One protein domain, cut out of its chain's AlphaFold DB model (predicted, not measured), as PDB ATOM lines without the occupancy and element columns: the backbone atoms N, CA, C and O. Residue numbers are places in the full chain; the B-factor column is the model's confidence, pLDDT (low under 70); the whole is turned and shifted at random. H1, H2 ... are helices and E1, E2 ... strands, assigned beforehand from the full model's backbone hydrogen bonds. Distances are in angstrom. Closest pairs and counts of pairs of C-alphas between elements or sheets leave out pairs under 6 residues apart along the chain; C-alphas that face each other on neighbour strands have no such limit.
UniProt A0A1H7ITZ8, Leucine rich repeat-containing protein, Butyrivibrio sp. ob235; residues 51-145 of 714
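AT A GLANCE: This is residues 51 to 145 of the 714 residues of the protein "Leucine rich repeat-containing protein" of Butyrivibrio sp. ob235 (UniProt A0A1H7ITZ8). A small antiparallel sheet of three strands has a helix packed on each face, H1 on one and H2 on the other, while H3 crosses H1 and comes near E2, and H4 turns off at the far end of H3. The turn of the E2 and E3 hairpin and H4 lie toward opposite ends of the longest axis. The printed part has 95 residues with four named helices and three named strands, in the order H1 H2 E1 H3 H4 E2 E3; the sheet's order is E1 E3 E2, and the class is mixed, helices and strands. It is compact, with a radius of gyration of the C-alphas of 12.8 A, and only just flat, spanning 39 by 30 by 17 A.

HOW THE PARTS SIT: Look first at H1, residues 56 to 68, which is on the sheet of E1, residues 91 to 93, E3, residues 138 to 144, and E2, residues 126 to 132. H1 runs along the strands, at 26 degrees to E3 on the local plane, and its height over the sheet is 9.0 A; its closest C-alpha pair with E3 is Ser 68 and Ala 144, 5.3 A. Next comes H2, residues 84 to 90, on the opposite face at a height over the sheet of 8.0 A, giving three layers, a sheet with helices on both faces; its closest C-alpha pair with E2 is Asn 84 and Val 131, 5.7 A. E1 is antiparallel to E3, with N 92 and O 142 within hydrogen-bond range at 2.9 A. H3, residues 101 to 114, touches H1 at a steep tilt of 60 degrees, the same way; their closest C-alphas, Glu 58 and Pro 103, are 4.4 A apart. H4, residues 116 to 122, is not on the sheet and touches H3 only at the corner, where the closest C-alphas are Glu 112 and Met 119, 5.5 A. E1, H3, H4 and E2 form a split strand-helix-strand unit, two strands running the same way with E3 between them, and its crossover is right-handed. The hairpin E2 and E3 is antiparallel, with N 129 and O 141 at 2.9 A, within hydrogen-bond range. In H1, H2 and H3 every O i to N i+4 pair is within hydrogen-bond range; in H4 it is 2 of 3.

IN THESE COORDINATES: Find C-alpha 56 at (160.919, -22.174, 101.960); from there H1 runs 17.7 A to C-alpha 68. H2, 84 to 90, is joined to E1, 91 to 93, by a tight link with 0 residues between them. H3 begins at C-alpha 101, (163.127, -19.306, 87.936), and runs 19.9 A to 114; H4 covers 116 to 122. E2 runs 19.6 A from 126 to 132, and E3 runs 19.4 A from 138 to C-alpha 144 at (173.295, -9.547, 92.663).

THE WHOLE: The two C-alphas farthest apart are those of Glu 117 and Asp 135, 40.5 A. The printed part has no cut. The link from H1 to H2 is long, with 15 residues, 69 to 83. Mean pLDDT of the printed part is 87.6, and residues 121 to 124 are under 70.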
ATOM      1  N   TYR A  51     156.107 -12.673 104.449       81.44
ATOM      2  CA  TYR A  51     155.158 -13.544 105.158       81.44
ATOM      3  C   TYR A  51     154.054 -14.131 104.260       81.44
ATOM      4  O   TYR A  51     153.264 -14.956 104.722       81.44
ATOM      5  N   PHE A  52     154.005 -13.734 102.985       78.75
ATOM      6  CA  PHE A  52     153.072 -14.245 101.980       78.75
ATOM      7  C   PHE A  52     153.731 -15.147 100.926       78.75
ATOM      8  O   PHE A  52     153.031 -15.730 100.095       78.75
ATOM      9  N   LEU A  53     155.055 -15.319 100.996       85.94
ATOM     10  CA  LEU A  53     155.780 -16.357 100.265       85.94
ATOM     11  C   LEU A  53     155.306 -17.738 100.738       85.94
ATOM     12  O   LEU A  53     155.134 -17.974 101.936       85.94
ATOM     13  N   GLN A  54     155.075 -18.667  99.814       85.94
ATOM     14  CA  GLN A  54     154.477 -19.963 100.134       85.94
ATOM     15  C   GLN A  54     155.540 -20.979 100.558       85.94
ATOM     16  O   GLN A  54     155.420 -21.602 101.618       85.94
ATOM     17  N   THR A  55     156.602 -21.124  99.765       90.25
ATOM     18  CA  THR A  55     157.646 -22.136  99.985       90.25
ATOM     19  C   THR A  55     158.865 -21.603 100.739       90.25
ATOM     20  O   THR A  55     159.150 -20.406 100.754       90.25
ATOM     21  N   ASP A  56     159.623 -22.513 101.357       91.75
ATOM     22  CA  ASP A  56     160.919 -22.174 101.960       91.75
ATOM     23  C   ASP A  56     161.969 -21.821 100.897       91.75
ATOM     24  O   ASP A  56     162.860 -21.024 101.168       91.75
ATOM     25  N   ALA A  57     161.811 -22.327  99.668       92.75
ATOM     26  CA  ALA A  57     162.596 -21.909  98.512       92.75
ATOM     27  C   ALA A  57     162.374 -20.422  98.184       92.75
ATOM     28  O   ALA A  57     163.341 -19.679  98.065       92.75
ATOM     29  N   GLU A  58     161.121 -19.955  98.116       92.44
ATOM     30  CA  GLU A  58     160.811 -18.529  97.916       92.44
ATOM     31  C   GLU A  58     161.384 -17.647  99.037       92.44
ATOM     32  O   GLU A  58     161.967 -16.602  98.751       92.44
ATOM     33  N   ARG A  59     161.261 -18.070 100.306       93.06
ATOM     34  CA  ARG A  59     161.854 -17.353 101.452       93.06
ATOM     35  C   ARG A  59     163.378 -17.287 101.359       93.06
ATOM     36  O   ARG A  59     163.941 -16.204 101.477       93.06
ATOM     37  N   ALA A  60     164.035 -18.407 101.058       94.19
ATOM     38  CA  ALA A  60     165.480 -18.449 100.876       94.19
ATOM     39  C   ALA A  60     165.943 -17.571  99.702       94.19
ATOM     40  O   ALA A  60     166.925 -16.849  99.845       94.19
ATOM     41  N   CYS A  61     165.215 -17.551  98.578       94.62
ATOM     42  CA  CYS A  61     165.479 -16.606  97.491       94.62
ATOM     43  C   CYS A  61     165.353 -15.149  97.955       94.62
ATOM     44  O   CYS A  61     166.199 -14.341  97.597       94.62
ATOM     45  N   TYR A  62     164.326 -14.805  98.739       93.38
ATOM     46  CA  TYR A  62     164.095 -13.443  99.240       93.38
ATOM     47  C   TYR A  62     165.250 -12.973 100.134       93.38
ATOM     48  O   TYR A  62     165.817 -11.903  99.905       93.38
ATOM     49  N   ASP A  63     165.649 -13.797 101.106       93.31
ATOM     50  CA  ASP A  63     166.783 -13.499 101.984       93.31
ATOM     51  C   ASP A  63     168.101 -13.422 101.193       93.31
ATOM     52  O   ASP A  63     168.869 -12.472 101.350       93.31
ATOM     53  N   ALA A  64     168.338 -14.356 100.269       94.00
ATOM     54  CA  ALA A  64     169.535 -14.379  99.429       94.00
ATOM     55  C   ALA A  64     169.624 -13.188  98.454       94.00
ATOM     56  O   ALA A  64     170.719 -12.694  98.178       94.00
ATOM     57  N   ILE A  65     168.489 -12.688  97.959       91.69
ATOM     58  CA  ILE A  65     168.383 -11.466  97.149       91.69
ATOM     59  C   ILE A  65     168.809 -10.239  97.975       91.69
ATOM     60  O   ILE A  65     169.638  -9.452  97.519       91.69
ATOM     61  N   ILE A  66     168.315 -10.099  99.211       89.88
ATOM     62  CA  ILE A  66     168.664  -8.972 100.094       89.88
ATOM     63  C   ILE A  66     170.131  -9.033 100.535       89.88
ATOM     64  O   ILE A  66     170.817  -8.010 100.526       89.88
ATOM     65  N   GLU A  67     170.638 -10.207 100.916       90.69
ATOM     66  CA  GLU A  67     172.028 -10.353 101.361       90.69
ATOM     67  C   GLU A  67     173.032 -10.177 100.206       90.69
ATOM     68  O   GLU A  67     174.013  -9.446 100.362       90.69
ATOM     69  N   SER A  68     172.775 -10.744  99.019       90.19
ATOM     70  CA  SER A  68     173.665 -10.561  97.856       90.19
ATOM     71  C   SER A  68     173.694  -9.108  97.362       90.19
ATOM     72  O   SER A  68     174.749  -8.622  96.950       90.19
ATOM     73  N   ALA A  69     172.592  -8.359  97.491       85.88
ATOM     74  CA  ALA A  69     172.547  -6.931  97.165       85.88
ATOM     75  C   ALA A  69     173.462  -6.052  98.049       85.88
ATOM     76  O   ALA A  69     173.773  -4.926  97.666       85.88
ATOM     77  N   LYS A  70     173.948  -6.550  99.199       84.81
ATOM     78  CA  LYS A  70     174.927  -5.837 100.049       84.81
ATOM     79  C   LYS A  70     176.361  -5.924  99.516       84.81
ATOM     80  O   LYS A  70     177.184  -5.075  99.854       84.81
ATOM     81  N   ASN A  71     176.664  -6.933  98.697       86.06
ATOM     82  CA  ASN A  71     177.968  -7.152  98.063       86.06
ATOM     83  C   ASN A  71     177.773  -7.571  96.589       86.06
ATOM     84  O   ASN A  71     178.096  -8.704  96.223       86.06
ATOM     85  N   PRO A  72     177.211  -6.692  95.738       85.69
ATOM     86  CA  PRO A  72     176.893  -7.041  94.361       85.69
ATOM     87  C   PRO A  72     178.159  -7.255  93.524       85.69
ATOM     88  O   PRO A  72     179.232  -6.715  93.810       85.69
ATOM     89  N   LEU A  73     178.015  -8.019  92.441       85.50
ATOM     90  CA  LEU A  73     179.100  -8.302  91.508       85.50
ATOM     91  C   LEU A  73     179.724  -7.013  90.943       85.50
ATOM     92  O   LEU A  73     178.988  -6.093  90.564       85.50
ATOM     93  N   PRO A  74     181.063  -6.962  90.785       82.44
ATOM     94  CA  PRO A  74     181.737  -5.853  90.127       82.44
ATOM     95  C   PRO A  74     181.166  -5.556  88.736       82.44
ATOM     96  O   PRO A  74     180.853  -6.468  87.963       82.44
ATOM     97  N   ILE A  75     181.091  -4.269  88.398       77.00
ATOM     98  CA  ILE A  75     180.633  -3.780  87.094       77.00
ATOM     99  C   ILE A  75     181.375  -4.492  85.952       77.00
ATOM    100  O   ILE A  75     182.601  -4.591  85.944       77.00
ATOM    101  N   GLY A  76     180.614  -4.999  84.978       75.12
ATOM    102  CA  GLY A  76     181.145  -5.729  83.823       75.12
ATOM    103  C   GLY A  76     181.480  -7.209  84.063       75.12
ATOM    104  O   GLY A  76     181.918  -7.873  83.123       75.12
ATOM    105  N   THR A  77     181.256  -7.756  85.266       82.56
ATOM    106  CA  THR A  77     181.476  -9.188  85.549       82.56
ATOM    107  C   THR A  77     180.669 -10.086  84.604       82.56
ATOM    108  O   THR A  77     179.437 -10.046  84.566       82.56
ATOM    109  N   ASN A  78     181.367 -10.952  83.862       85.69
ATOM    110  CA  ASN A  78     180.740 -11.995  83.057       85.69
ATOM    111  C   ASN A  78     180.518 -13.247  83.915       85.69
ATOM    112  O   ASN A  78     181.420 -14.065  84.079       85.69
ATOM    113  N   ILE A  79     179.299 -13.383  84.429       85.12
ATOM    114  CA  ILE A  79     178.841 -14.486  85.285       85.12
ATOM    115  C   ILE A  79     179.149 -15.888  84.733       85.12
ATOM    116  O   ILE A  79     179.618 -16.746  85.475       85.12
ATOM    117  N   TYR A  80     179.033 -16.100  83.417       84.25
ATOM    118  CA  TYR A  80     179.333 -17.384  82.760       84.25
ATOM    119  C   TYR A  80     180.844 -17.668  82.639       84.25
ATOM    120  O   TYR A  80     181.256 -18.622  81.979       84.25
ATOM    121  N   ARG A  81     181.685 -16.806  83.222       86.69
ATOM    122  CA  ARG A  81     183.148 -16.921  83.300       86.69
ATOM    123  C   ARG A  81     183.699 -16.610  84.699       86.69
ATOM    124  O   ARG A  81     184.907 -16.433  84.834       86.69
ATOM    125  N   MET A  82     182.844 -16.515  85.721       90.81
ATOM    126  CA  MET A  82     183.293 -16.378  87.110       90.81
ATOM    127  C   MET A  82     184.012 -17.646  87.580       90.81
ATOM    128  O   MET A  82     183.595 -18.759  87.251       90.81
ATOM    129  N   SER A  83     185.059 -17.464  88.389       92.50
ATOM    130  CA  SER A  83     185.669 -18.551  89.159       92.50
ATOM    131  C   SER A  83     184.668 -19.107  90.185       92.50
ATOM    132  O   SER A  83     183.697 -18.429  90.535       92.50
ATOM    133  N   ASN A  84     184.868 -20.334  90.677       93.38
ATOM    134  CA  ASN A  84     183.995 -20.869  91.730       93.38
ATOM    135  C   ASN A  84     184.200 -20.092  93.042       93.38
ATOM    136  O   ASN A  84     183.245 -19.831  93.768       93.38
ATOM    137  N   GLU A  85     185.421 -19.621  93.279       93.25
ATOM    138  CA  GLU A  85     185.803 -18.727  94.365       93.25
ATOM    139  C   GLU A  85     185.033 -17.396  94.311       93.25
ATOM    140  O   GLU A  85     184.526 -16.946  95.336       93.25
ATOM    141  N   ASP A  86     184.876 -16.781  93.133       92.56
ATOM    142  CA  ASP A  86     184.078 -15.557  92.975       92.56
ATOM    143  C   ASP A  86     182.573 -15.817  93.145       92.56
ATOM    144  O   ASP A  86     181.881 -14.965  93.705       92.56
ATOM    145  N   LYS A  87     182.050 -16.979  92.720       93.50
ATOM    146  CA  LYS A  87     180.639 -17.352  92.962       93.50
ATOM    147  C   LYS A  87     180.344 -17.450  94.459       93.50
ATOM    148  O   LYS A  87     179.382 -16.848  94.915       93.50
ATOM    149  N   ILE A  88     181.212 -18.118  95.221       94.06
ATOM    150  CA  ILE A  88     181.090 -18.263  96.684       94.06
ATOM    151  C   ILE A  88     181.304 -16.919  97.406       94.06
ATOM    152  O   ILE A  88     180.692 -16.650  98.434       94.06
ATOM    153  N   LYS A  89     182.170 -16.047  96.878       94.25
ATOM    154  CA  LYS A  89     182.513 -14.740  97.469       94.25
ATOM    155  C   LYS A  89     181.435 -13.662  97.291       94.25
ATOM    156  O   LYS A  89     181.320 -12.781  98.141       94.25
ATOM    157  N   TYR A  90     180.718 -13.673  96.168       92.06
ATOM    158  CA  TYR A  90     179.692 -12.671  95.833       92.06
ATOM    159  C   TYR A  90     178.260 -13.208  95.903       92.06
ATOM    160  O   TYR A  90     177.313 -12.427  95.830       92.06
ATOM    161  N   GLY A  91     178.095 -14.527  95.995       94.06
ATOM    162  CA  GLY A  91     176.801 -15.183  95.995       94.06
ATOM    163  C   GLY A  91     176.388 -15.704  97.365       94.06
ATOM    164  O   GLY A  91     177.222 -16.027  98.207       94.06
ATOM    165  N   ILE A  92     175.079 -15.805  97.574       97.31
ATOM    166  CA  ILE A  92     174.477 -16.382  98.780       97.31
ATOM    167  C   ILE A  92     173.922 -17.761  98.433       97.31
ATOM    168  O   ILE A  92     173.206 -17.903  97.444       97.31
ATOM    169  N   GLU A  93     174.279 -18.774  99.221       96.56
ATOM    170  CA  GLU A  93     173.921 -20.172  98.962       96.56
ATOM    171  C   GLU A  93     172.399 -20.379  98.943       96.56
ATOM    172  O   GLU A  93     171.688 -19.923  99.840       96.56
ATOM    173  N   LEU A  94     171.902 -21.066  97.911       95.81
ATOM    174  CA  LEU A  94     170.492 -21.411  97.753       95.81
ATOM    175  C   LEU A  94     170.249 -22.880  98.144       95.81
ATOM    176  O   LEU A  94     171.036 -23.747  97.759       95.81
ATOM    177  N   PRO A  95     169.152 -23.197  98.858       92.81
ATOM    178  CA  PRO A  95     168.747 -24.579  99.083       92.81
ATOM    179  C   PRO A  95     168.235 -25.228  97.786       92.81
ATOM    180  O   PRO A  95     167.768 -24.547  96.871       92.81
ATOM    181  N   GLU A  96     168.280 -26.559  97.736       86.25
ATOM    182  CA  GLU A  96     167.847 -27.378  96.595       86.25
ATOM    183  C   GLU A  96     166.451 -26.969  96.067       86.25
ATOM    184  O   GLU A  96     165.470 -26.940  96.815       86.25
ATOM    185  N   GLY A  97     166.358 -26.640  94.773       84.38
ATOM    186  CA  GLY A  97     165.124 -26.235  94.090       84.38
ATOM    187  C   GLY A  97     164.815 -24.729  94.119       84.38
ATOM    188  O   GLY A  97     163.955 -24.270  93.356       84.38
ATOM    189  N   ALA A  98     165.506 -23.943  94.954       91.25
ATOM    190  CA  ALA A  98     165.387 -22.479  94.994       91.25
ATOM    191  C   ALA A  98     166.179 -21.771  93.874       91.25
ATOM    192  O   ALA A  98     165.953 -20.598  93.596       91.25
ATOM    193  N   ASP A  99     167.061 -22.495  93.189       87.75
ATOM    194  CA  ASP A  99     167.755 -22.109  91.955       87.75
ATOM    195  C   ASP A  99     166.804 -21.887  90.759       87.75
ATOM    196  O   ASP A  99     167.145 -21.204  89.789       87.75
ATOM    197  N   SER A 100     165.590 -22.443  90.824       89.44
ATOM    198  CA  SER A 100     164.650 -22.416  89.706       89.44
ATOM    199  C   SER A 100     163.999 -21.029  89.483       89.44
ATOM    200  O   SER A 100     163.774 -20.270  90.430       89.44
ATOM    201  N   PRO A 101     163.609 -20.662  88.239       87.31
ATOM    202  CA  PRO A 101     163.127 -19.306  87.936       87.31
ATOM    203  C   PRO A 101     161.838 -18.870  88.654       87.31
ATOM    204  O   PRO A 101     161.528 -17.679  88.674       87.31
ATOM    205  N   THR A 102     161.052 -19.802  89.205       89.88
ATOM    206  CA  THR A 102     159.761 -19.486  89.839       89.88
ATOM    207  C   THR A 102     159.918 -18.963  91.274       89.88
ATOM    208  O   THR A 102     159.458 -17.843  91.501       89.88
ATOM    209  N   PRO A 103     160.595 -19.655  92.217       90.12
ATOM    210  CA  PRO A 103     160.963 -19.081  93.513       90.12
ATOM    211  C   PRO A 103     161.696 -17.741  93.388       90.12
ATOM    212  O   PRO A 103     161.288 -16.770  94.022       90.12
ATOM    213  N   ILE A 104     162.691 -17.655  92.494       90.38
ATOM    214  CA  ILE A 104     163.463 -16.427  92.253       90.38
ATOM    215  C   ILE A 104     162.556 -15.282  91.782       90.38
ATOM    216  O   ILE A 104     162.628 -14.183  92.326       90.38
ATOM    217  N   GLY A 105     161.672 -15.523  90.807       89.12
ATOM    218  CA  GLY A 105     160.765 -14.496  90.286       89.12
ATOM    219  C   GLY A 105     159.702 -14.033  91.290       89.12
ATOM    220  O   GLY A 105     159.344 -12.857  91.306       89.12
ATOM    221  N   ILE A 106     159.207 -14.928  92.152       88.38
ATOM    222  CA  ILE A 106     158.261 -14.571  93.224       88.38
ATOM    223  C   ILE A 106     158.976 -13.743  94.302       88.38
ATOM    224  O   ILE A 106     158.481 -12.687  94.694       88.38
ATOM    225  N   ALA A 107     160.160 -14.187  94.730       90.69
ATOM    226  CA  ALA A 107     160.976 -13.506  95.727       90.69
ATOM    227  C   ALA A 107     161.452 -12.122  95.264       90.69
ATOM    228  O   ALA A 107     161.362 -11.168  96.032       90.69
ATOM    229  N   HIS A 108     161.881 -11.988  94.003       89.38
ATOM    230  CA  HIS A 108     162.246 -10.706  93.390       89.38
ATOM    231  C   HIS A 108     161.123  -9.677  93.549       89.38
ATOM    232  O   HIS A 108     161.336  -8.597  94.090       89.38
ATOM    233  N   ASN A 109     159.905 -10.034  93.143       87.31
ATOM    234  CA  ASN A 109     158.766  -9.120  93.196       87.31
ATOM    235  C   ASN A 109     158.349  -8.787  94.644       87.31
ATOM    236  O   ASN A 109     157.806  -7.714  94.893       87.31
ATOM    237  N   ALA A 110     158.606  -9.684  95.603       88.88
ATOM    238  CA  ALA A 110     158.349  -9.438  97.020       88.88
ATOM    239  C   ALA A 110     159.386  -8.483  97.630       88.88
ATOM    240  O   ALA A 110     159.003  -7.546  98.326       88.88
ATOM    241  N   VAL A 111     160.676  -8.651  97.310       89.50
ATOM    242  CA  VAL A 111     161.720  -7.689  97.702       89.50
ATOM    243  C   VAL A 111     161.518  -6.341  97.001       89.50
ATOM    244  O   VAL A 111     161.763  -5.317  97.618       89.50
ATOM    245  N   GLU A 112     161.000  -6.292  95.769       86.56
ATOM    246  CA  GLU A 112     160.655  -5.020  95.108       86.56
ATOM    247  C   GLU A 112     159.515  -4.267  95.812       86.56
ATOM    248  O   GLU A 112     159.515  -3.039  95.843       86.56
ATOM    249  N   ALA A 113     158.557  -4.982  96.410       85.88
ATOM    250  CA  ALA A 113     157.431  -4.377  97.120       85.88
ATOM    251  C   ALA A 113     157.736  -4.032  98.595       85.88
ATOM    252  O   ALA A 113     157.144  -3.097  99.142       85.88
ATOM    253  N   ASP A 114     158.657  -4.761  99.240       87.75
ATOM    254  CA  ASP A 114     159.115  -4.492 100.613       87.75
ATOM    255  C   ASP A 114     160.324  -3.534 100.676       87.75
ATOM    256  O   ASP A 114     160.424  -2.769 101.634       87.75
ATOM    257  N   TYR A 115     161.197  -3.532  99.662       86.38
ATOM    258  CA  TYR A 115     162.444  -2.753  99.571       86.38
ATOM    259  C   TYR A 115     162.684  -2.226  98.134       86.38
ATOM    260  O   TYR A 115     163.656  -2.620  97.469       86.38
ATOM    261  N   PRO A 116     161.804  -1.353  97.602       86.06
ATOM    262  CA  PRO A 116     161.903  -0.869  96.223       86.06
ATOM    263  C   PRO A 116     163.235  -0.168  95.937       86.06
ATOM    264  O   PRO A 116     163.755  -0.286  94.829       86.06
ATOM    265  N   GLU A 117     163.838   0.496  96.927       78.75
ATOM    266  CA  GLU A 117     165.133   1.151  96.767       78.75
ATOM    267  C   GLU A 117     166.252   0.148  96.449       78.75
ATOM    268  O   GLU A 117     167.044   0.400  95.544       78.75
ATOM    269  N   ILE A 118     166.267  -1.031  97.096       77.25
ATOM    270  CA  ILE A 118     167.243  -2.095  96.804       77.25
ATOM    271  C   ILE A 118     167.116  -2.533  95.342       77.25
ATOM    272  O   ILE A 118     168.114  -2.612  94.625       77.25
ATOM    273  N   MET A 119     165.889  -2.784  94.883       75.00
ATOM    274  CA  MET A 119     165.636  -3.250  93.520       75.00
ATOM    275  C   MET A 119     165.946  -2.194  92.461       75.00
ATOM    276  O   MET A 119     166.474  -2.524  91.399       75.00
ATOM    277  N   GLU A 120     165.713  -0.917  92.746       72.19
ATOM    278  CA  GLU A 120     166.036   0.180  91.832       72.19
ATOM    279  C   GLU A 120     167.544   0.341  91.589       72.19
ATOM    280  O   GLU A 120     167.934   0.756  90.495       72.19
ATOM    281  N   TYR A 121     168.401  -0.054  92.538       64.88
ATOM    282  CA  TYR A 121     169.859  -0.004  92.368       64.88
ATOM    283  C   TYR A 121     170.406  -1.030  91.362       64.88
ATOM    284  O   TYR A 121     171.430  -0.779  90.723       64.88
ATOM    285  N   ILE A 122     169.751  -2.187  91.210       62.28
ATOM    286  CA  ILE A 122     170.173  -3.266  90.290       62.28
ATOM    287  C   ILE A 122     169.242  -3.457  89.078       62.28
ATOM    288  O   ILE A 122     169.650  -4.079  88.093       62.28
ATOM    289  N   ARG A 123     168.030  -2.887  89.133       60.09
ATOM    290  CA  ARG A 123     166.910  -2.838  88.164       60.09
ATOM    291  C   ARG A 123     166.388  -4.162  87.588       60.09
ATOM    292  O   ARG A 123     165.182  -4.311  87.498       60.09
ATOM    293  N   TYR A 124     167.252  -5.102  87.199       56.31
ATOM    294  CA  TYR A 124     166.899  -6.446  86.695       56.31
ATOM    295  C   TYR A 124     168.007  -7.474  87.019       56.31
ATOM    296  O   TYR A 124     168.370  -8.311  86.190       56.31
ATOM    297  N   GLY A 125     168.660  -7.327  88.172       74.12
ATOM    298  CA  GLY A 125     170.021  -7.812  88.410       74.12
ATOM    299  C   GLY A 125     170.173  -8.971  89.393       74.12
ATOM    300  O   GLY A 125     170.974  -8.836  90.307       74.12
ATOM    301  N   PHE A 126     169.479 -10.094  89.196       87.44
ATOM    302  CA  PHE A 126     169.683 -11.321  89.983       87.44
ATOM    303  C   PHE A 126     169.782 -12.552  89.082       87.44
ATOM    304  O   PHE A 126     169.074 -12.643  88.078       87.44
ATOM    305  N   GLU A 127     170.671 -13.484  89.423       88.94
ATOM    306  CA  GLU A 127     170.865 -14.745  88.701       88.94
ATOM    307  C   GLU A 127     171.385 -15.817  89.677       88.94
ATOM    308  O   GLU A 127     172.191 -15.509  90.557       88.94
ATOM    309  N   ALA A 128     170.932 -17.065  89.534       93.00
ATOM    310  CA  ALA A 128     171.553 -18.204  90.209       93.00
ATOM    311  C   ALA A 128     172.792 -18.651  89.414       93.00
ATOM    312  O   ALA A 128     172.763 -18.674  88.181       93.00
ATOM    313  N   VAL A 129     173.887 -18.978  90.104       93.31
ATOM    314  CA  VAL A 129     175.133 -19.467  89.493       93.31
ATOM    315  C   VAL A 129     175.667 -20.696  90.222       93.31
ATOM    316  O   VAL A 129     175.822 -20.692  91.440       93.31
ATOM    317  N   ASP A 130     175.991 -21.741  89.462       93.94
ATOM    318  CA  ASP A 130     176.301 -23.058  90.026       93.94
ATOM    319  C   ASP A 130     177.803 -23.287  90.212       93.94
ATOM    320  O   ASP A 130     178.619 -23.049  89.308       93.94
ATOM    321  N   VAL A 131     178.172 -23.799  91.383       93.94
ATOM    322  CA  VAL A 131     179.481 -24.379  91.693       93.94
ATOM    323  C   VAL A 131     179.344 -25.894  91.587       93.94
ATOM    324  O   VAL A 131     178.628 -26.499  92.376       93.94
ATOM    325  N   TRP A 132     180.011 -26.493  90.602       91.12
ATOM    326  CA  TRP A 132     180.035 -27.944  90.397       91.12
ATOM    327  C   TRP A 132     181.131 -28.600  91.241       91.12
ATOM    328  O   TRP A 132     182.229 -28.045  91.354       91.12
ATOM    329  N   HIS A 133     180.827 -29.779  91.780       89.38
ATOM    330  CA  HIS A 133     181.696 -30.581  92.644       89.38
ATOM    331  C   HIS A 133     182.217 -31.837  91.921       89.38
ATOM    332  O   HIS A 133     181.724 -32.209  90.854       89.38
ATOM    333  N   ASP A 134     183.209 -32.512  92.510       89.88
ATOM    334  CA  ASP A 134     183.856 -33.711  91.936       89.88
ATOM    335  C   ASP A 134     182.934 -34.951  91.841       89.88
ATOM    336  O   ASP A 134     183.306 -35.952  91.228       89.88
ATOM    337  N   ASP A 135     181.746 -34.915  92.453       89.31
ATOM    338  CA  ASP A 135     180.763 -36.007  92.518       89.31
ATOM    339  C   ASP A 135     179.577 -35.838  91.541       89.31
ATOM    340  O   ASP A 135     178.555 -36.505  91.687       89.31
ATOM    341  N   GLU A 136     179.728 -34.954  90.549       84.50
ATOM    342  CA  GLU A 136     178.710 -34.537  89.565       84.50
ATOM    343  C   GLU A 136     177.505 -33.761  90.147       84.50
ATOM    344  O   GLU A 136     176.613 -33.371  89.391       84.50
ATOM    345  N   ASN A 137     177.494 -33.446  91.450       89.50
ATOM    346  CA  ASN A 137     176.520 -32.526  92.047       89.50
ATOM    347  C   ASN A 137     176.955 -31.054  91.900       89.50
ATOM    348  O   ASN A 137     178.090 -30.737  91.530       89.50
ATOM    349  N   TYR A 138     176.049 -30.130  92.227       92.06
ATOM    350  CA  TYR A 138     176.323 -28.693  92.266       92.06
ATOM    351  C   TYR A 138     175.666 -28.013  93.473       92.06
ATOM    352  O   TYR A 138     174.714 -28.526  94.058       92.06
ATOM    353  N   THR A 139     176.174 -26.832  93.822       94.38
ATOM    354  CA  THR A 139     175.552 -25.897  94.767       94.38
ATOM    355  C   THR A 139     175.321 -24.565  94.061       94.38
ATOM    356  O   THR A 139     176.256 -23.995  93.494       94.38
ATOM    357  N   SER A 140     174.084 -24.072  94.078       95.75
ATOM    358  CA  SER A 140     173.711 -22.801  93.450       95.75
ATOM    359  C   SER A 140     173.855 -21.632  94.420       95.75
ATOM    360  O   SER A 140     173.512 -21.732  95.598       95.75
ATOM    361  N   TYR A 141     174.306 -20.492  93.903       96.00
ATOM    362  CA  TYR A 141     174.447 -19.247  94.653       96.00
ATOM    363  C   TYR A 141     173.677 -18.117  93.962       96.00
ATOM    364  O   TYR A 141     173.813 -17.916  92.757       96.00
ATOM    365  N   MET A 142     172.886 -17.354  94.717       95.38
ATOM    366  CA  MET A 142     172.225 -16.133  94.248       95.38
ATOM    367  C   MET A 142     173.228 -14.982  94.194       95.38
ATOM    368  O   MET A 142     173.763 -14.603  95.235       95.38
ATOM    369  N   VAL A 143     173.454 -14.393  93.016       92.62
ATOM    370  CA  VAL A 143     174.333 -13.223  92.842       92.62
ATOM    371  C   VAL A 143     173.561 -11.983  92.388       92.62
ATOM    372  O   VAL A 143     172.836 -12.012  91.390       92.62
ATOM    373  N   ALA A 144     173.775 -10.862  93.081       89.56
ATOM    374  CA  ALA A 144     173.295  -9.547  92.663       89.56
ATOM    375  C   ALA A 144     174.231  -8.937  91.603       89.56
ATOM    376  O   ALA A 144     175.456  -9.024  91.709       89.56
ATOM    377  N   LYS A 145     173.672  -8.296  90.575       82.50
ATOM    378  CA  LYS A 145     174.388  -7.872  89.364       82.50
ATOM    379  C   LYS A 145     173.998  -6.460  88.939       82.50
ATOM    380  O   LYS A 145     172.916  -6.241  88.397       82.50
TER     381      LYS A 145